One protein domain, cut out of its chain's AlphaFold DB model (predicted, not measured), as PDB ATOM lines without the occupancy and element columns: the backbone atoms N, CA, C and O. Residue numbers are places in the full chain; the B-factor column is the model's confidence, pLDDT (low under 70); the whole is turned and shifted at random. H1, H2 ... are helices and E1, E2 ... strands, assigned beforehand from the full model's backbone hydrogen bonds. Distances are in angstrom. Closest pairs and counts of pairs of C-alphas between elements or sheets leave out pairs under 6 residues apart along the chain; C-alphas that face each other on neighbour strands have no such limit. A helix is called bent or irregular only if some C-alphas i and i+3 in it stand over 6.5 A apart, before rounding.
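AT A GLANCE: This is residues 3 to 93 and 215 to 245 of the 249 residues of an uncharacterized protein of Mycobacterium avium subsp. hominissuis 10-5606 (UniProt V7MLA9). Two short parallel strands, E1 and E2, lie side by side in the middle, with the long helix H4 packed over one face of the pair and H1 over E1 on the other face. H3 meets the last part of H1 and leads straight into E2, while H2 makes a corner with H1 away from the middle, and residues 39 to 68 form a long loop between E1 and H3. The printed part has 122 residues with four named helices and two named strands, in the order H1 H2 E1 H3 E2 H4. The class is mostly helix, with under half of the residues in named elements. The whole is compact, with a radius of gyration of the C-alphas of 13.9 A and spans of 42 by 35 by 21 A.

IN THESE COORDINATES: H1, residues 7 to 19, begins at C-alpha 7 at (-17.751, 41.438, -43.692) and is 18.6 A long. H2 is residues 26 to 31, and E1 is residues 35 to 38. H3, residues 69 to 78, is 14.4 A long, and E2, residues 79 to 82, begins at C-alpha 79 at (-3.147, 39.908, -39.464). H4, residues 230 to 243, is 20.3 A long and ends at C-alpha 243 at (3.987, 29.042, -47.702).

HOW THE PARTS SIT: E1 and E2 are parallel neighbours at 15 degrees, with N 37 and O 80 2.9 A apart and N 82 and O 37 2.8 A apart, both within hydrogen-bond range. E1, H3 and E2 form a strand-helix-strand unit, two parallel neighbour strands with a helix between, whose crossover is right-handed. The closest C-alphas of H4 and E1 are those of Val 36 and Gly 234, 5.8 A apart. Those of H4 and E2 are Leu 82 and Tyr 230, at 6.2 A. The closest C-alphas of H1 and E1 are those of Ser 8 and Met 37, 6.5 A apart. H1 touches H3 with residues 15 to 19 alone, about perpendicular at 75 degrees, closest at the C-alphas of Phe 19 and Ala 71, 4.6 A. H1 touches H2 with residues 17 to 19 alone, about perpendicular at 78 degrees, closest at the C-alphas of Leu 18 and Asn 26, 4.2 A. H1 and H4 are apart. In H1 and H4 every O i to N i+4 pair is within hydrogen-bond range; in H3 4 of 6 are, and in H2 0 of 2, beside 2 of 3 O i to N i+3 pairs. H2 and H3 are irregular: C-alphas 27 and 30 are 7.6 A apart, and C-alphas 74 and 77 9.0 A.

THE WHOLE: The two C-alphas farthest apart are those of Gly 22 and Ser 225, at 44.0 A. Residues 94 to 214 are not printed, and C-alphas 93 and 215 are 15.6 A apart across the cut. The link from E1 to H3 is long, with 30 residues. The mean pLDDT of the printed part is 86.0, and residues 50 to 56 and residue 225 are under 70.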
ATOM      1  N   ALA A   3     -11.497  39.373 -45.342       92.56
ATOM      2  CA  ALA A   3     -12.732  40.086 -45.066       92.56
ATOM      3  C   ALA A   3     -12.682  41.491 -45.656       92.56
ATOM      4  O   ALA A   3     -11.617  42.101 -45.726       92.56
ATOM      5  N   TYR A   4     -13.840  41.978 -46.090       88.06
ATOM      6  CA  TYR A   4     -13.977  43.239 -46.804       88.06
ATOM      7  C   TYR A   4     -15.155  44.042 -46.247       88.06
ATOM      8  O   TYR A   4     -16.253  43.485 -46.134       88.06
ATOM      9  N   SER A   5     -14.942  45.329 -45.947       84.06
ATOM     10  CA  SER A   5     -15.986  46.262 -45.486       84.06
ATOM     11  C   SER A   5     -16.826  45.644 -44.356       84.06
ATOM     12  O   SER A   5     -16.258  45.063 -43.442       84.06
ATOM     13  N   LEU A   6     -18.159  45.665 -44.420       76.44
ATOM     14  CA  LEU A   6     -19.053  45.070 -43.415       76.44
ATOM     15  C   LEU A   6     -18.699  43.618 -43.025       76.44
ATOM     16  O   LEU A   6     -18.869  43.220 -41.870       76.44
ATOM     17  N   GLY A   7     -18.175  42.816 -43.960       78.81
ATOM     18  CA  GLY A   7     -17.751  41.438 -43.692       78.81
ATOM     19  C   GLY A   7     -16.604  41.336 -42.680       78.81
ATOM     20  O   GLY A   7     -16.420  40.286 -42.058       78.81
ATOM     21  N   SER A   8     -15.855  42.421 -42.468       89.81
ATOM     22  CA  SER A   8     -14.804  42.484 -41.460       89.81
ATOM     23  C   SER A   8     -15.348  42.422 -40.034       89.81
ATOM     24  O   SER A   8     -14.670  41.842 -39.194       89.81
ATOM     25  N   LYS A   9     -16.590  42.860 -39.759       87.19
ATOM     26  CA  LYS A   9     -17.222  42.707 -38.431       87.19
ATOM     27  C   LYS A   9     -17.227  41.248 -37.989       87.19
ATOM     28  O   LYS A   9     -16.765  40.913 -36.900       87.19
ATOM     29  N   GLY A  10     -17.692  40.362 -38.871       88.56
ATOM     30  CA  GLY A  10     -17.712  38.922 -38.618       88.56
ATOM     31  C   GLY A  10     -16.305  38.347 -38.448       88.56
ATOM     32  O   GLY A  10     -16.077  37.528 -37.560       88.56
ATOM     33  N   ALA A  11     -15.339  38.812 -39.243       94.00
ATOM     34  CA  ALA A  11     -13.946  38.408 -39.087       94.00
ATOM     35  C   ALA A  11     -13.361  38.849 -37.738       94.00
ATOM     36  O   ALA A  11     -12.778  38.018 -37.051       94.00
ATOM     37  N   VAL A  12     -13.574  40.097 -37.308       94.12
ATOM     38  CA  VAL A  12     -13.153  40.603 -35.990       94.12
ATOM     39  C   VAL A  12     -13.773  39.770 -34.866       94.12
ATOM     40  O   VAL A  12     -13.064  39.380 -33.942       94.12
ATOM     41  N   MET A  13     -15.059  39.415 -34.966       93.12
ATOM     42  CA  MET A  13     -15.720  38.537 -33.991       93.12
ATOM     43  C   MET A  13     -15.054  37.161 -33.908       93.12
ATOM     44  O   MET A  13     -14.717  36.706 -32.817       93.12
ATOM     45  N   VAL A  14     -14.823  36.509 -35.051       94.94
ATOM     46  CA  VAL A  14     -14.181  35.186 -35.100       94.94
ATOM     47  C   VAL A  14     -12.741  35.249 -34.595       94.94
ATOM     48  O   VAL A  14     -12.300  34.352 -33.885       94.94
ATOM     49  N   LEU A  15     -12.002  36.298 -34.942       95.62
ATOM     50  CA  LEU A  15     -10.619  36.495 -34.519       95.62
ATOM     51  C   LEU A  15     -10.515  36.760 -33.012       95.62
ATOM     52  O   LEU A  15      -9.663  36.157 -32.364       95.62
ATOM     53  N   ASN A  16     -11.404  37.570 -32.433       95.56
ATOM     54  CA  ASN A  16     -11.513  37.713 -30.980       95.56
ATOM     55  C   ASN A  16     -11.822  36.357 -30.320       95.56
ATOM     56  O   ASN A  16     -11.170  35.968 -29.356       95.56
ATOM     57  N   ASP A  17     -12.751  35.575 -30.870       95.12
ATOM     58  CA  ASP A  17     -13.060  34.238 -30.349       95.12
ATOM     59  C   ASP A  17     -11.912  33.226 -30.486       95.12
ATOM     60  O   ASP A  17     -11.779  32.330 -29.650       95.12
ATOM     61  N   LEU A  18     -11.078  33.351 -31.519       95.50
ATOM     62  CA  LEU A  18      -9.890  32.520 -31.717       95.50
ATOM     63  C   LEU A  18      -8.756  32.912 -30.765       95.50
ATOM     64  O   LEU A  18      -8.062  32.039 -30.255       95.50
ATOM     65  N   PHE A  19      -8.533  34.201 -30.528       95.12
ATOM     66  CA  PHE A  19      -7.298  34.673 -29.897       95.12
ATOM     67  C   PHE A  19      -7.471  35.246 -28.487       95.12
ATOM     68  O   PHE A  19      -6.474  35.500 -27.817       95.12
ATOM     69  N   THR A  20      -8.700  35.366 -27.984       89.75
ATOM     70  CA  THR A  20      -8.960  35.651 -26.568       89.75
ATOM     71  C   THR A  20      -9.057  34.340 -25.760       89.75
ATOM     72  O   THR A  20      -9.872  33.472 -26.097       89.75
ATOM     73  N   PRO A  21      -8.276  34.173 -24.672       86.44
ATOM     74  CA  PRO A  21      -8.335  32.982 -23.824       86.44
ATOM     75  C   PRO A  21      -9.739  32.695 -23.278       86.44
ATOM     76  O   PRO A  21     -10.468  33.602 -22.879       86.44
ATOM     77  N   GLY A  22     -10.115  31.414 -23.237       87.06
ATOM     78  CA  GLY A  22     -11.398  30.964 -22.679       87.06
ATOM     79  C   GLY A  22     -12.604  31.102 -23.614       87.06
ATOM     80  O   GLY A  22     -13.706  30.708 -23.236       87.06
ATOM     81  N   ARG A  23     -12.422  31.614 -24.838       91.44
ATOM     82  CA  ARG A  23     -13.497  31.712 -25.831       91.44
ATOM     83  C   ARG A  23     -13.702  30.415 -26.629       91.44
ATOM     84  O   ARG A  23     -12.763  29.628 -26.771       91.44
ATOM     85  N   PRO A  24     -14.912  30.167 -27.176       93.25
ATOM     86  CA  PRO A  24     -15.271  28.879 -27.782       93.25
ATOM     87  C   PRO A  24     -14.346  28.407 -28.910       93.25
ATOM     88  O   PRO A  24     -14.137  27.198 -29.072       93.25
ATOM     89  N   LEU A  25     -13.796  29.341 -29.693       94.94
ATOM     90  CA  LEU A  25     -12.924  29.026 -30.824       94.94
ATOM     91  C   LEU A  25     -11.440  28.982 -30.453       94.94
ATOM     92  O   LEU A  25     -10.647  28.516 -31.267       94.94
ATOM     93  N   ASN A  26     -11.048  29.372 -29.236       93.75
ATOM     94  CA  ASN A  26      -9.641  29.510 -28.857       93.75
ATOM     95  C   ASN A  26      -8.830  28.212 -29.005       93.75
ATOM     96  O   ASN A  26      -7.685  28.235 -29.448       93.75
ATOM     97  N   LYS A  27      -9.470  27.055 -28.797       92.50
ATOM     98  CA  LYS A  27      -8.902  25.719 -29.076       92.50
ATOM     99  C   LYS A  27      -8.452  25.488 -30.530       92.50
ATOM    100  O   LYS A  27      -7.773  24.505 -30.805       92.50
ATOM    101  N   TYR A  28      -8.857  26.339 -31.470       93.00
ATOM    102  CA  TYR A  28      -8.492  26.259 -32.886       93.00
ATOM    103  C   TYR A  28      -7.496  27.348 -33.314       93.00
ATOM    104  O   TYR A  28      -7.155  27.404 -34.495       93.00
ATOM    105  N   ALA A  29      -7.001  28.185 -32.393       91.00
ATOM    106  CA  ALA A  29      -6.094  29.300 -32.691       91.00
ATOM    107  C   ALA A  29      -4.831  28.873 -33.463       91.00
ATOM    108  O   ALA A  29      -4.364  29.577 -34.363       91.00
ATOM    109  N   GLU A  30      -4.305  27.686 -33.153       88.75
ATOM    110  CA  GLU A  30      -3.117  27.118 -33.804       88.75
ATOM    111  C   GLU A  30      -3.354  26.750 -35.274       88.75
ATOM    112  O   GLU A  30      -2.419  26.749 -36.067       88.75
ATOM    113  N   ARG A  31      -4.607  26.480 -35.662       89.44
ATOM    114  CA  ARG A  31      -4.979  26.142 -37.048       89.44
ATOM    115  C   ARG A  31      -5.188  27.365 -37.924       89.44
ATOM    116  O   ARG A  31      -5.337  27.244 -39.138       89.44
ATOM    117  N   PHE A  32      -5.279  28.540 -37.314       92.56
ATOM    118  CA  PHE A  32      -5.374  29.773 -38.065       92.56
ATOM    119  C   PHE A  32      -4.072  29.980 -38.857       92.56
ATOM    120  O   PHE A  32      -3.007  29.548 -38.433       92.56
ATOM    121  N   VAL A  33      -4.117  30.635 -40.011       92.75
ATOM    122  CA  VAL A  33      -2.905  30.892 -40.811       92.75
ATOM    123  C   VAL A  33      -2.622  32.384 -40.789       92.75
ATOM    124  O   VAL A  33      -1.719  32.834 -40.082       92.75
ATOM    125  N   CYS A  34      -3.476  33.149 -41.463       93.94
ATOM    126  CA  CYS A  34      -3.423  34.602 -41.514       93.94
ATOM    127  C   CYS A  34      -4.813  35.217 -41.759       93.94
ATOM    128  O   CYS A  34      -5.747  34.539 -42.215       93.94
ATOM    129  N   ALA A  35      -4.935  36.516 -41.484       94.19
ATOM    130  CA  ALA A  35      -6.057  37.366 -41.873       94.19
ATOM    131  C   ALA A  35      -5.582  38.508 -42.775       94.19
ATOM    132  O   ALA A  35      -4.556  39.131 -42.508       94.19
ATOM    133  N   VAL A  36      -6.379  38.799 -43.801       94.38
ATOM    134  CA  VAL A  36      -6.289  40.021 -44.601       94.38
ATOM    135  C   VAL A  36      -7.598  40.780 -44.416       94.38
ATOM    136  O   VAL A  36      -8.666  40.275 -44.767       94.38
ATOM    137  N   MET A  37      -7.508  41.970 -43.837       93.75
ATOM    138  CA  MET A  37      -8.639  42.848 -43.555       93.75
ATOM    139  C   MET A  37      -8.611  43.993 -44.561       93.75
ATOM    140  O   MET A  37      -7.653  44.764 -44.602       93.75
ATOM    141  N   VAL A  38      -9.631  44.091 -45.403       91.31
ATOM    142  CA  VAL A  38      -9.710  45.080 -46.480       91.31
ATOM    143  C   VAL A  38     -10.835  46.050 -46.176       91.31
ATOM    144  O   VAL A  38     -11.946  45.614 -45.888       91.31
ATOM    145  N   ALA A  39     -10.567  47.353 -46.252       88.44
ATOM    146  CA  ALA A  39     -11.601  48.366 -46.033       88.44
ATOM    147  C   ALA A  39     -12.347  48.188 -44.684       88.44
ATOM    148  O   ALA A  39     -13.546  48.412 -44.617       88.44
ATOM    149  N   ASP A  40     -11.660  47.709 -43.637       91.56
ATOM    150  CA  ASP A  40     -12.244  47.297 -42.350       91.56
ATOM    151  C   ASP A  40     -12.726  48.481 -41.477       91.56
ATOM    152  O   ASP A  40     -11.882  49.179 -40.899       91.56
ATOM    153  N   PRO A  41     -14.049  48.676 -41.289       88.88
ATOM    154  CA  PRO A  41     -14.583  49.741 -40.439       88.88
ATOM    155  C   PRO A  41     -14.286  49.561 -38.945       88.88
ATOM    156  O   PRO A  41     -14.394  50.514 -38.186       88.88
ATOM    157  N   TRP A  42     -13.865  48.373 -38.504       92.25
ATOM    158  CA  TRP A  42     -13.503  48.081 -37.110       92.25
ATOM    159  C   TRP A  42     -11.985  48.008 -36.901       92.25
ATOM    160  O   TRP A  42     -11.513  47.481 -35.889       92.25
ATOM    161  N   ARG A  43     -11.200  48.548 -37.846       91.81
ATOM    162  CA  ARG A  43      -9.736  48.587 -37.766       91.81
ATOM    163  C   ARG A  43      -9.272  49.293 -36.479       91.81
ATOM    164  O   ARG A  43      -9.623  50.458 -36.273       91.81
ATOM    165  N   PRO A  44      -8.430  48.653 -35.651       90.25
ATOM    166  CA  PRO A  44      -7.881  49.291 -34.463       90.25
ATOM    167  C   PRO A  44      -6.903  50.416 -34.837       90.25
ATOM    168  O   PRO A  44      -6.187  50.345 -35.843       90.25
ATOM    169  N   PHE A  45      -6.865  51.468 -34.015       87.94
ATOM    170  CA  PHE A  45      -5.957  52.601 -34.203       87.94
ATOM    171  C   PHE A  45      -4.491  52.152 -34.301       87.94
ATOM    172  O   PHE A  45      -4.057  51.258 -33.581       87.94
ATOM    173  N   GLY A  46      -3.714  52.783 -35.185       82.50
ATOM    174  CA  GLY A  46      -2.282  52.496 -35.334       82.50
ATOM    175  C   GLY A  46      -1.940  51.206 -36.089       82.50
ATOM    176  O   GLY A  46      -0.763  50.937 -36.316       82.50
ATOM    177  N   HIS A  47      -2.934  50.426 -36.525       84.38
ATOM    178  CA  HIS A  47      -2.697  49.184 -37.257       84.38
ATOM    179  C   HIS A  47      -2.999  49.325 -38.747       84.38
ATOM    180  O   HIS A  47      -4.134  49.587 -39.142       84.38
ATOM    181  N   THR A  48      -1.982  49.103 -39.575       82.38
ATOM    182  CA  THR A  48      -2.055  49.019 -41.039       82.38
ATOM    183  C   THR A  48      -1.084  47.956 -41.550       82.38
ATOM    184  O   THR A  48      -0.262  47.407 -40.817       82.38
ATOM    185  N   PHE A  49      -1.200  47.624 -42.827       75.69
ATOM    186  CA  PHE A  49      -0.301  46.724 -43.533       75.69
ATOM    187  C   PHE A  49       1.154  47.241 -43.580       75.69
ATOM    188  O   PHE A  49       1.367  48.392 -43.950       75.69
ATOM    189  N   TYR A  50       2.138  46.385 -43.247       65.44
ATOM    190  CA  TYR A  50       3.603  46.608 -43.331       65.44
ATOM    191  C   TYR A  50       4.113  48.014 -42.956       65.44
ATOM    192  O   TYR A  50       4.998  48.544 -43.624       65.44
ATOM    193  N   LEU A  51       3.585  48.627 -41.889       56.38
ATOM    194  CA  LEU A  51       3.970  49.991 -41.482       56.38
ATOM    195  C   LEU A  51       3.736  51.046 -42.586       56.38
ATOM    196  O   LEU A  51       4.379  52.096 -42.592       56.38
ATOM    197  N   GLY A  52       2.825  50.779 -43.530       58.88
ATOM    198  CA  GLY A  52       2.325  51.786 -44.459       58.88
ATOM    199  C   GLY A  52       1.791  52.995 -43.683       58.88
ATOM    200  O   GLY A  52       1.457  52.830 -42.506       58.88
ATOM    201  N   PRO A  53       1.720  54.188 -44.310       57.16
ATOM    202  CA  PRO A  53       1.416  55.441 -43.622       57.16
ATOM    203  C   PRO A  53       0.273  55.225 -42.641       57.16
ATOM    204  O   PRO A  53      -0.815  54.858 -43.081       57.16
ATOM    205  N   ILE A  54       0.556  55.343 -41.338       57.00
ATOM    206  CA  ILE A  54      -0.468  55.222 -40.302       57.00
ATOM    207  C   ILE A  54      -1.417  56.382 -40.573       57.00
ATOM    208  O   ILE A  54      -1.003  57.533 -40.441       57.00
ATOM    209  N   PRO A  55      -2.652  56.120 -41.011       61.78
ATOM    210  CA  PRO A  55      -3.617  57.183 -41.172       61.78
ATOM    211  C   PRO A  55      -3.878  57.724 -39.767       61.78
ATOM    212  O   PRO A  55      -3.940  56.926 -38.827       61.78
ATOM    213  N   ASP A  56      -4.014  59.040 -39.613       65.50
ATOM    214  CA  ASP A  56      -4.200  59.748 -38.328       65.50
ATOM    215  C   ASP A  56      -5.552  59.433 -37.631       65.50
ATOM    216  O   ASP A  56      -6.177  60.280 -36.992       65.50
ATOM    217  N   GLY A  57      -6.045  58.204 -37.775       77.19
ATOM    218  CA  GLY A  57      -7.371  57.757 -37.404       77.19
ATOM    219  C   GLY A  57      -7.478  56.239 -37.263       77.19
ATOM    220  O   GLY A  57      -6.500  55.486 -37.332       77.19
ATOM    221  N   GLN A  58      -8.704  55.787 -37.059       87.38
ATOM    222  CA  GLN A  58      -9.098  54.402 -36.802       87.38
ATOM    223  C   GLN A  58     -10.279  54.012 -37.695       87.38
ATOM    224  O   GLN A  58     -10.816  54.852 -38.414       87.38
ATOM    225  N   GLY A  59     -10.700  52.751 -37.654       88.50
ATOM    226  CA  GLY A  59     -11.968  52.366 -38.263       88.50
ATOM    227  C   GLY A  59     -13.135  53.146 -37.643       88.50
ATOM    228  O   GLY A  59     -13.144  53.385 -36.436       88.50
ATOM    229  N   ILE A  60     -14.110  53.563 -38.450       80.81
ATOM    230  CA  ILE A  60     -15.267  54.348 -37.990       80.81
ATOM    231  C   ILE A  60     -16.068  53.639 -36.881       80.81
ATOM    232  O   ILE A  60     -16.491  54.300 -35.942       80.81
ATOM    233  N   GLY A  61     -16.137  52.307 -36.893       82.00
ATOM    234  CA  GLY A  61     -16.817  51.489 -35.888       82.00
ATOM    235  C   GLY A  61     -15.913  51.036 -34.738       82.00
ATOM    236  O   GLY A  61     -16.388  50.408 -33.787       82.00
ATOM    237  N   ALA A  62     -14.612  51.350 -34.790       86.81
ATOM    238  CA  ALA A  62     -13.633  50.956 -33.776       86.81
ATOM    239  C   ALA A  62     -13.956  51.427 -32.339       86.81
ATOM    240  O   ALA A  62     -13.673  50.660 -31.416       86.81
ATOM    241  N   PRO A  63     -14.560  52.619 -32.103       82.50
ATOM    242  CA  PRO A  63     -14.971  53.042 -30.758       82.50
ATOM    243  C   PRO A  63     -15.936  52.083 -30.054       82.50
ATOM    244  O   PRO A  63     -15.895  51.962 -28.831       82.50
ATOM    245  N   TYR A  64     -16.797  51.403 -30.813       81.31
ATOM    246  CA  TYR A  64     -17.796  50.483 -30.269       81.31
ATOM    247  C   TYR A  64     -17.305  49.045 -30.228       81.31
ATOM    248  O   TYR A  64     -17.622  48.291 -29.304       81.31
ATOM    249  N   TYR A  65     -16.546  48.643 -31.244       87.06
ATOM    250  CA  TYR A  65     -16.097  47.271 -31.375       87.06
ATOM    251  C   TYR A  65     -14.779  47.198 -32.143       87.06
ATOM    252  O   TYR A  65     -14.608  47.822 -33.175       87.06
ATOM    253  N   THR A  66     -13.816  46.412 -31.680       92.94
ATOM    254  CA  THR A  66     -12.588  46.152 -32.445       92.94
ATOM    255  C   THR A  66     -11.927  44.870 -31.938       92.94
ATOM    256  O   THR A  66     -12.462  44.183 -31.056       92.94
ATOM    257  N   LEU A  67     -10.786  44.491 -32.516       92.62
ATOM    258  CA  LEU A  67      -9.981  43.406 -31.960       92.62
ATOM    259  C   LEU A  67      -9.453  43.801 -30.584       92.62
ATOM    260  O   LEU A  67      -8.952  44.909 -30.400       92.62
ATOM    261  N   THR A  68      -9.527  42.879 -29.626       91.44
ATOM    262  CA  THR A  68      -8.985  43.153 -28.296       91.44
ATOM    263  C   THR A  68      -7.454  43.236 -28.345       91.44
ATOM    264  O   THR A  68      -6.831  42.582 -29.190       91.44
ATOM    265  N   PRO A  69      -6.813  43.994 -27.438       89.94
ATOM    266  CA  PRO A  69      -5.355  44.060 -27.361       89.94
ATOM    267  C   PRO A  69      -4.693  42.679 -27.248       89.94
ATOM    268  O   PRO A  69      -3.646  42.442 -27.849       89.94
ATOM    269  N   GLU A  70      -5.323  41.742 -26.537       90.00
ATOM    270  CA  GLU A  70      -4.848  40.363 -26.396       90.00
ATOM    271  C   GLU A  70      -4.906  39.616 -27.731       90.00
ATOM    272  O   GLU A  70      -3.943  38.944 -28.104       90.00
ATOM    273  N   ALA A  71      -6.009  39.761 -28.475       92.31
ATOM    274  CA  ALA A  71      -6.158  39.146 -29.787       92.31
ATOM    275  C   ALA A  71      -5.136  39.709 -30.787       92.31
ATOM    276  O   ALA A  71      -4.514  38.945 -31.525       92.31
ATOM    277  N   ILE A  72      -4.908  41.027 -30.768       90.69
ATOM    278  CA  ILE A  72      -3.888  41.702 -31.583       90.69
ATOM    279  C   ILE A  72      -2.491  41.174 -31.241       90.69
ATOM    280  O   ILE A  72      -1.739  40.806 -32.144       90.69
ATOM    281  N   ALA A  73      -2.152  41.084 -29.952       90.06
ATOM    282  CA  ALA A  73      -0.855  40.585 -29.504       90.06
ATOM    283  C   ALA A  73      -0.616  39.123 -29.923       90.06
ATOM    284  O   ALA A  73       0.476  38.783 -30.374       90.06
ATOM    285  N   ALA A  74      -1.638  38.268 -29.825       91.12
ATOM    286  CA  ALA A  74      -1.544  36.857 -30.197       91.12
ATOM    287  C   ALA A  74      -1.516  36.625 -31.720       91.12
ATOM    288  O   ALA A  74      -0.848  35.705 -32.201       91.12
ATOM    289  N   LEU A  75      -2.223  37.452 -32.496       90.88
ATOM    290  CA  LEU A  75      -2.164  37.434 -33.959       90.88
ATOM    291  C   LEU A  75      -0.804  37.916 -34.471       90.88
ATOM    292  O   LEU A  75      -0.272  37.351 -35.431       90.88
ATOM    293  N   GLY A  76      -0.245  38.949 -33.839       89.00
ATOM    294  CA  GLY A  76       0.985  39.596 -34.274       89.00
ATOM    295  C   GLY A  76       0.923  39.950 -35.760       89.00
ATOM    296  O   GLY A  76      -0.063  40.491 -36.253       89.00
ATOM    297  N   TRP A  77       1.957  39.566 -36.503       88.19
ATOM    298  CA  TRP A  77       2.054  39.833 -37.940       88.19
ATOM    299  C   TRP A  77       1.128  38.977 -38.815       88.19
ATOM    300  O   TRP A  77       1.079  39.194 -40.017       88.19
ATOM    301  N   ARG A  78       0.374  38.012 -38.263       91.44
ATOM    302  CA  ARG A  78      -0.525  37.141 -39.053       91.44
ATOM    303  C   ARG A  78      -1.761  37.876 -39.555       91.44
ATOM    304  O   ARG A  78      -2.435  37.373 -40.454       91.44
ATOM    305  N   ILE A  79      -2.072  39.039 -38.997       91.81
ATOM    306  CA  ILE A  79      -3.147  39.908 -39.464       91.81
ATOM    307  C   ILE A  79      -2.575  41.152 -40.125       91.81
ATOM    308  O   ILE A  79      -1.579  41.713 -39.673       91.81
ATOM    309  N   CYS A  80      -3.220  41.591 -41.198       89.81
ATOM    310  CA  CYS A  80      -2.865  42.834 -41.850       89.81
ATOM    311  C   CYS A  80      -4.109  43.615 -42.284       89.81
ATOM    312  O   CYS A  80      -5.118  43.029 -42.685       89.81
ATOM    313  N   TRP A  81      -4.023  44.945 -42.194       91.25
ATOM    314  CA  TRP A  81      -5.102  45.863 -42.560       91.25
ATOM    315  C   TRP A  81      -4.729  46.683 -43.782       91.25
ATOM    316  O   TRP A  81      -3.866  47.560 -43.729       91.25
ATOM    317  N   LEU A  82      -5.419  46.424 -44.884       89.94
ATOM    318  CA  LEU A  82      -5.356  47.251 -46.074       89.94
ATOM    319  C   LEU A  82      -6.247  48.477 -45.836       89.94
ATOM    320  O   LEU A  82      -7.473  48.401 -45.931       89.94
ATOM    321  N   ALA A  83      -5.615  49.607 -45.517       86.19
ATOM    322  CA  ALA A  83      -6.270  50.892 -45.290       86.19
ATOM    323  C   ALA A  83      -5.791  51.911 -46.332       86.19
ATOM    324  O   ALA A  83      -4.610  52.262 -46.380       86.19
ATOM    325  N   ASN A  84      -6.706  52.360 -47.186       83.31
ATOM    326  CA  ASN A  84      -6.464  53.445 -48.124       83.31
ATOM    327  C   ASN A  84      -6.668  54.772 -47.378       83.31
ATOM    328  O   ASN A  84      -7.768  54.970 -46.878       83.31
ATOM    329  N   PRO A  85      -5.699  55.703 -47.326       79.12
ATOM    330  CA  PRO A  85      -5.840  56.972 -46.603       79.12
ATOM    331  C   PRO A  85      -7.062  57.817 -46.993       79.12
ATOM    332  O   PRO A  85      -7.498  58.663 -46.220       79.12
ATOM    333  N   THR A  86      -7.613  57.609 -48.193       76.25
ATOM    334  CA  THR A  86      -8.825  58.304 -48.670       76.25
ATOM    335  C   THR A  86     -10.132  57.631 -48.243       76.25
ATOM    336  O   THR A  86     -11.209  58.179 -48.468       76.25
ATOM    337  N   ASP A  87     -10.057  56.444 -47.642       79.44
ATOM    338  CA  ASP A  87     -11.205  55.716 -47.124       79.44
ATOM    339  C   ASP A  87     -11.531  56.165 -45.696       79.44
ATOM    340  O   ASP A  87     -10.812  55.851 -44.744       79.44
ATOM    341  N   LEU A  88     -12.642  56.890 -45.555       75.81
ATOM    342  CA  LEU A  88     -13.134  57.379 -44.269       75.81
ATOM    343  C   LEU A  88     -13.553  56.234 -43.341       75.81
ATOM    344  O   LEU A  88     -13.369  56.351 -42.132       75.81
ATOM    345  N   TYR A  89     -14.064  55.120 -43.878       76.19
ATOM    346  CA  TYR A  89     -14.504  54.003 -43.041       76.19
ATOM    347  C   TYR A  89     -13.330  53.352 -42.314       76.19
ATOM    348  O   TYR A  89     -13.471  52.904 -41.182       76.19
ATOM    349  N   THR A  90     -12.147  53.328 -42.928       84.44
ATOM    350  CA  THR A  90     -10.951  52.786 -42.276       84.44
ATOM    351  C   THR A  90     -10.149  53.826 -41.506       84.44
ATOM    352  O   THR A  90      -9.298  53.428 -40.712       84.44
ATOM    353  N   ASN A  91     -10.381  55.126 -41.730       82.69
ATOM    354  CA  ASN A  91      -9.540  56.226 -41.232       82.69
ATOM    355  C   ASN A  91     -10.353  57.398 -40.679       82.69
ATOM    356  O   ASN A  91     -10.036  58.564 -40.919       82.69
ATOM    357  N   SER A  92     -11.398  57.085 -39.922       79.94
ATOM    358  CA  SER A  92     -12.135  58.071 -39.148       79.94
ATOM    359  C   SER A  92     -11.185  58.758 -38.156       79.94
ATOM    360  O   SER A  92     -10.407  58.067 -37.483       79.94
ATOM    361  N   PRO A  93     -11.193  60.102 -38.069       77.75
ATOM    362  CA  PRO A  93     -10.338  60.837 -37.143       77.75
ATOM    363  C   PRO A  93     -10.585  60.403 -35.697       77.75
ATOM    364  O   PRO A  93     -11.658  59.926 -35.351       77.75
ATOM    365  N   HIS A 215     -13.093  53.584 -50.573       78.19
ATOM    366  CA  HIS A 215     -13.573  52.387 -49.880       78.19
ATOM    367  C   HIS A 215     -13.716  51.168 -50.807       78.19
ATOM    368  O   HIS A 215     -13.446  50.042 -50.395       78.19
ATOM    369  N   VAL A 216     -14.105  51.364 -52.075       77.75
ATOM    370  CA  VAL A 216     -14.394  50.277 -53.040       77.75
ATOM    371  C   VAL A 216     -13.244  49.927 -53.988       77.75
ATOM    372  O   VAL A 216     -13.175  48.810 -54.506       77.75
ATOM    373  N   SER A 217     -12.290  50.834 -54.179       83.00
ATOM    374  CA  SER A 217     -11.247  50.734 -55.207       83.00
ATOM    375  C   SER A 217      -9.955  50.055 -54.732       83.00
ATOM    376  O   SER A 217      -8.869  50.319 -55.233       83.00
ATOM    377  N   TYR A 218      -9.994  49.169 -53.735       87.38
ATOM    378  CA  TYR A 218      -8.763  48.537 -53.216       87.38
ATOM    379  C   TYR A 218      -8.038  47.637 -54.233       87.38
ATOM    380  O   TYR A 218      -6.847  47.356 -54.092       87.38
ATOM    381  N   HIS A 219      -8.759  47.166 -55.247       85.62
ATOM    382  CA  HIS A 219      -8.249  46.264 -56.274       85.62
ATOM    383  C   HIS A 219      -7.452  46.991 -57.367       85.62
ATOM    384  O   HIS A 219      -6.547  46.389 -57.943       85.62
ATOM    385  N   ASP A 220      -7.749  48.267 -57.607       86.88
ATOM    386  CA  ASP A 220      -7.181  49.127 -58.650       86.88
ATOM    387  C   ASP A 220      -6.439  50.357 -58.094       86.88
ATOM    388  O   ASP A 220      -5.704  51.009 -58.831       86.88
ATOM    389  N   THR A 221      -6.562  50.661 -56.797       84.38
ATOM    390  CA  THR A 221      -5.807  51.745 -56.147       84.38
ATOM    391  C   THR A 221      -4.359  51.313 -55.906       84.38
ATOM    392  O   THR A 221      -4.137  50.355 -55.153       84.38
ATOM    393  N   PRO A 222      -3.369  52.024 -56.480       83.31
ATOM    394  CA  PRO A 222      -1.960  51.772 -56.213       83.31
ATOM    395  C   PRO A 222      -1.608  52.034 -54.749       83.31
ATOM    396  O   PRO A 222      -2.094  52.981 -54.129       83.31
ATOM    397  N   TRP A 223      -0.724  51.207 -54.208       78.56
ATOM    398  CA  TRP A 223      -0.083  51.438 -52.929       78.56
ATOM    399  C   TRP A 223       1.246  52.173 -53.138       78.56
ATOM    400  O   TRP A 223       2.177  51.663 -53.766       78.56
ATOM    401  N   GLY A 224       1.337  53.386 -52.586       74.94
ATOM    402  CA  GLY A 224       2.520  54.234 -52.714       74.94
ATOM    403  C   GLY A 224       2.803  54.648 -54.163       74.94
ATOM    404  O   GLY A 224       1.891  54.906 -54.941       74.94
ATOM    405  N   SER A 225       4.087  54.738 -54.517       69.44
ATOM    406  CA  SER A 225       4.558  55.089 -55.867       69.44
ATOM    407  C   SER A 225       4.783  53.876 -56.781       69.44
ATOM    408  O   SER A 225       5.228  54.036 -57.917       69.44
ATOM    409  N   GLY A 226       4.527  52.663 -56.285       70.81
ATOM    410  CA  GLY A 226       4.759  51.420 -57.014       70.81
ATOM    411  C   GLY A 226       3.571  50.991 -57.884       70.81
ATOM    412  O   GLY A 226       2.468  51.512 -57.743       70.81
ATOM    413  N   PRO A 227       3.767  49.987 -58.759       79.06
ATOM    414  CA  PRO A 227       2.701  49.445 -59.605       79.06
ATOM    415  C   PRO A 227       1.740  48.511 -58.849       79.06
ATOM    416  O   PRO A 227       0.797  48.001 -59.446       79.06
ATOM    417  N   GLN A 228       2.010  48.225 -57.570       86.94
ATOM    418  CA  GLN A 228       1.231  47.268 -56.794       86.94
ATOM    419  C   GLN A 228      -0.029  47.914 -56.227       86.94
ATOM    420  O   GLN A 228       0.038  49.021 -55.704       86.94
ATOM    421  N   THR A 229      -1.161  47.219 -56.273       89.69
ATOM    422  CA  THR A 229      -2.408  47.669 -55.642       89.69
ATOM    423  C   THR A 229      -2.517  47.178 -54.203       89.69
ATOM    424  O   THR A 229      -1.856  46.213 -53.811       89.69
ATOM    425  N   TYR A 230      -3.384  47.806 -53.402       87.94
ATOM    426  CA  TYR A 230      -3.639  47.342 -52.034       87.94
ATOM    427  C   TYR A 230      -4.033  45.860 -51.998       87.94
ATOM    428  O   TYR A 230      -3.512  45.104 -51.182       87.94
ATOM    429  N   LEU A 231      -4.904  45.406 -52.901       89.12
ATOM    430  CA  LEU A 231      -5.302  43.998 -52.945       89.12
ATOM    431  C   LEU A 231      -4.119  43.059 -53.228       89.12
ATOM    432  O   LEU A 231      -4.028  41.990 -52.624       89.12
ATOM    433  N   GLN A 232      -3.189  43.456 -54.101       90.50
ATOM    434  CA  GLN A 232      -1.999  42.656 -54.403       90.50
ATOM    435  C   GLN A 232      -1.084  42.486 -53.184       90.50
ATOM    436  O   GLN A 232      -0.468  41.432 -53.032       90.50
ATOM    437  N   LEU A 233      -1.046  43.464 -52.278       88.44
ATOM    438  CA  LEU A 233      -0.361  43.327 -50.992       88.44
ATOM    439  C   LEU A 233      -1.013  42.265 -50.100       88.44
ATOM    440  O   LEU A 233      -0.325  41.423 -49.523       88.44
ATOM    441  N   GLY A 234      -2.346  42.248 -50.040       90.12
ATOM    442  CA  GLY A 234      -3.092  41.198 -49.342       90.12
ATOM    443  C   GLY A 234      -2.791  39.800 -49.893       90.12
ATOM    444  O   GLY A 234      -2.608  38.856 -49.123       90.12
ATOM    445  N   VAL A 235      -2.673  39.673 -51.218       91.50
ATOM    446  CA  VAL A 235      -2.280  38.415 -51.878       91.50
ATOM    447  C   VAL A 235      -0.865  37.996 -51.481       91.50
ATOM    448  O   VAL A 235      -0.648  36.829 -51.159       91.50
ATOM    449  N   GLN A 236       0.096  38.923 -51.453       91.06
ATOM    450  CA  GLN A 236       1.466  38.625 -51.019       91.06
ATOM    451  C   GLN A 236       1.512  38.129 -49.575       91.06
ATOM    452  O   GLN A 236       2.161  37.127 -49.296       91.06
ATOM    453  N   HIS A 237       0.769  38.776 -48.679       91.69
ATOM    454  CA  HIS A 237       0.670  38.368 -47.278       91.69
ATOM    455  C   HIS A 237       0.081  36.972 -47.114       91.69
ATOM    456  O   HIS A 237       0.613  36.149 -46.371       91.69
ATOM    457  N   ALA A 238      -1.006  36.682 -47.830       92.06
ATOM    458  CA  ALA A 238      -1.613  35.358 -47.816       92.06
ATOM    459  C   ALA A 238      -0.666  34.286 -48.379       92.06
ATOM    460  O   ALA A 238      -0.580  33.201 -47.807       92.06
ATOM    461  N   ASN A 239       0.071  34.593 -49.449       92.19
ATOM    462  CA  ASN A 239       1.062  33.686 -50.028       92.19
ATOM    463  C   ASN A 239       2.237  33.430 -49.079       92.19
ATOM    464  O   ASN A 239       2.628  32.279 -48.901       92.19
ATOM    465  N   ASP A 240       2.774  34.472 -48.441       92.00
ATOM    466  CA  ASP A 240       3.863  34.345 -47.469       92.00
ATOM    467  C   ASP A 240       3.444  33.441 -46.304       92.00
ATOM    468  O   ASP A 240       4.064  32.406 -46.062       92.00
ATOM    469  N   TYR A 241       2.329  33.753 -45.640       91.00
ATOM    470  CA  TYR A 241       1.850  32.940 -44.525       91.00
ATOM    471  C   TYR A 241       1.403  31.539 -44.943       91.00
ATOM    472  O   TYR A 241       1.659  30.586 -44.209       91.00
ATOM    473  N   GLY A 242       0.787  31.392 -46.116       89.31
ATOM    474  CA  GLY A 242       0.420  30.091 -46.672       89.31
ATOM    475  C   GLY A 242       1.637  29.204 -46.940       89.31
ATOM    476  O   GLY A 242       1.595  28.015 -46.642       89.31
ATOM    477  N   SER A 243       2.745  29.780 -47.419       89.81
ATOM    478  CA  SER A 243       3.987  29.042 -47.702       89.81
ATOM    479  C   SER A 243       4.708  28.524 -46.451       89.81
ATOM    480  O   SER A 243       5.507  27.595 -46.535       89.81
ATOM    481  N   ARG A 244       4.416  29.110 -45.284       87.56
ATOM    482  CA  ARG A 244       5.013  28.737 -43.991       87.56
ATOM    483  C   ARG A 244       4.287  27.582 -43.306       87.56
ATOM    484  O   ARG A 244       4.808  27.031 -42.339       87.56
ATOM    485  N   VAL A 245       3.085  27.235 -43.764       81.69
ATOM    486  CA  VAL A 245       2.302  26.134 -43.201       81.69
ATOM    487  C   VAL A 245       2.761  24.833 -43.844       81.69
ATOM    488  O   VAL A 245       2.663  24.656 -45.057       81.69
TER     489      VAL A 245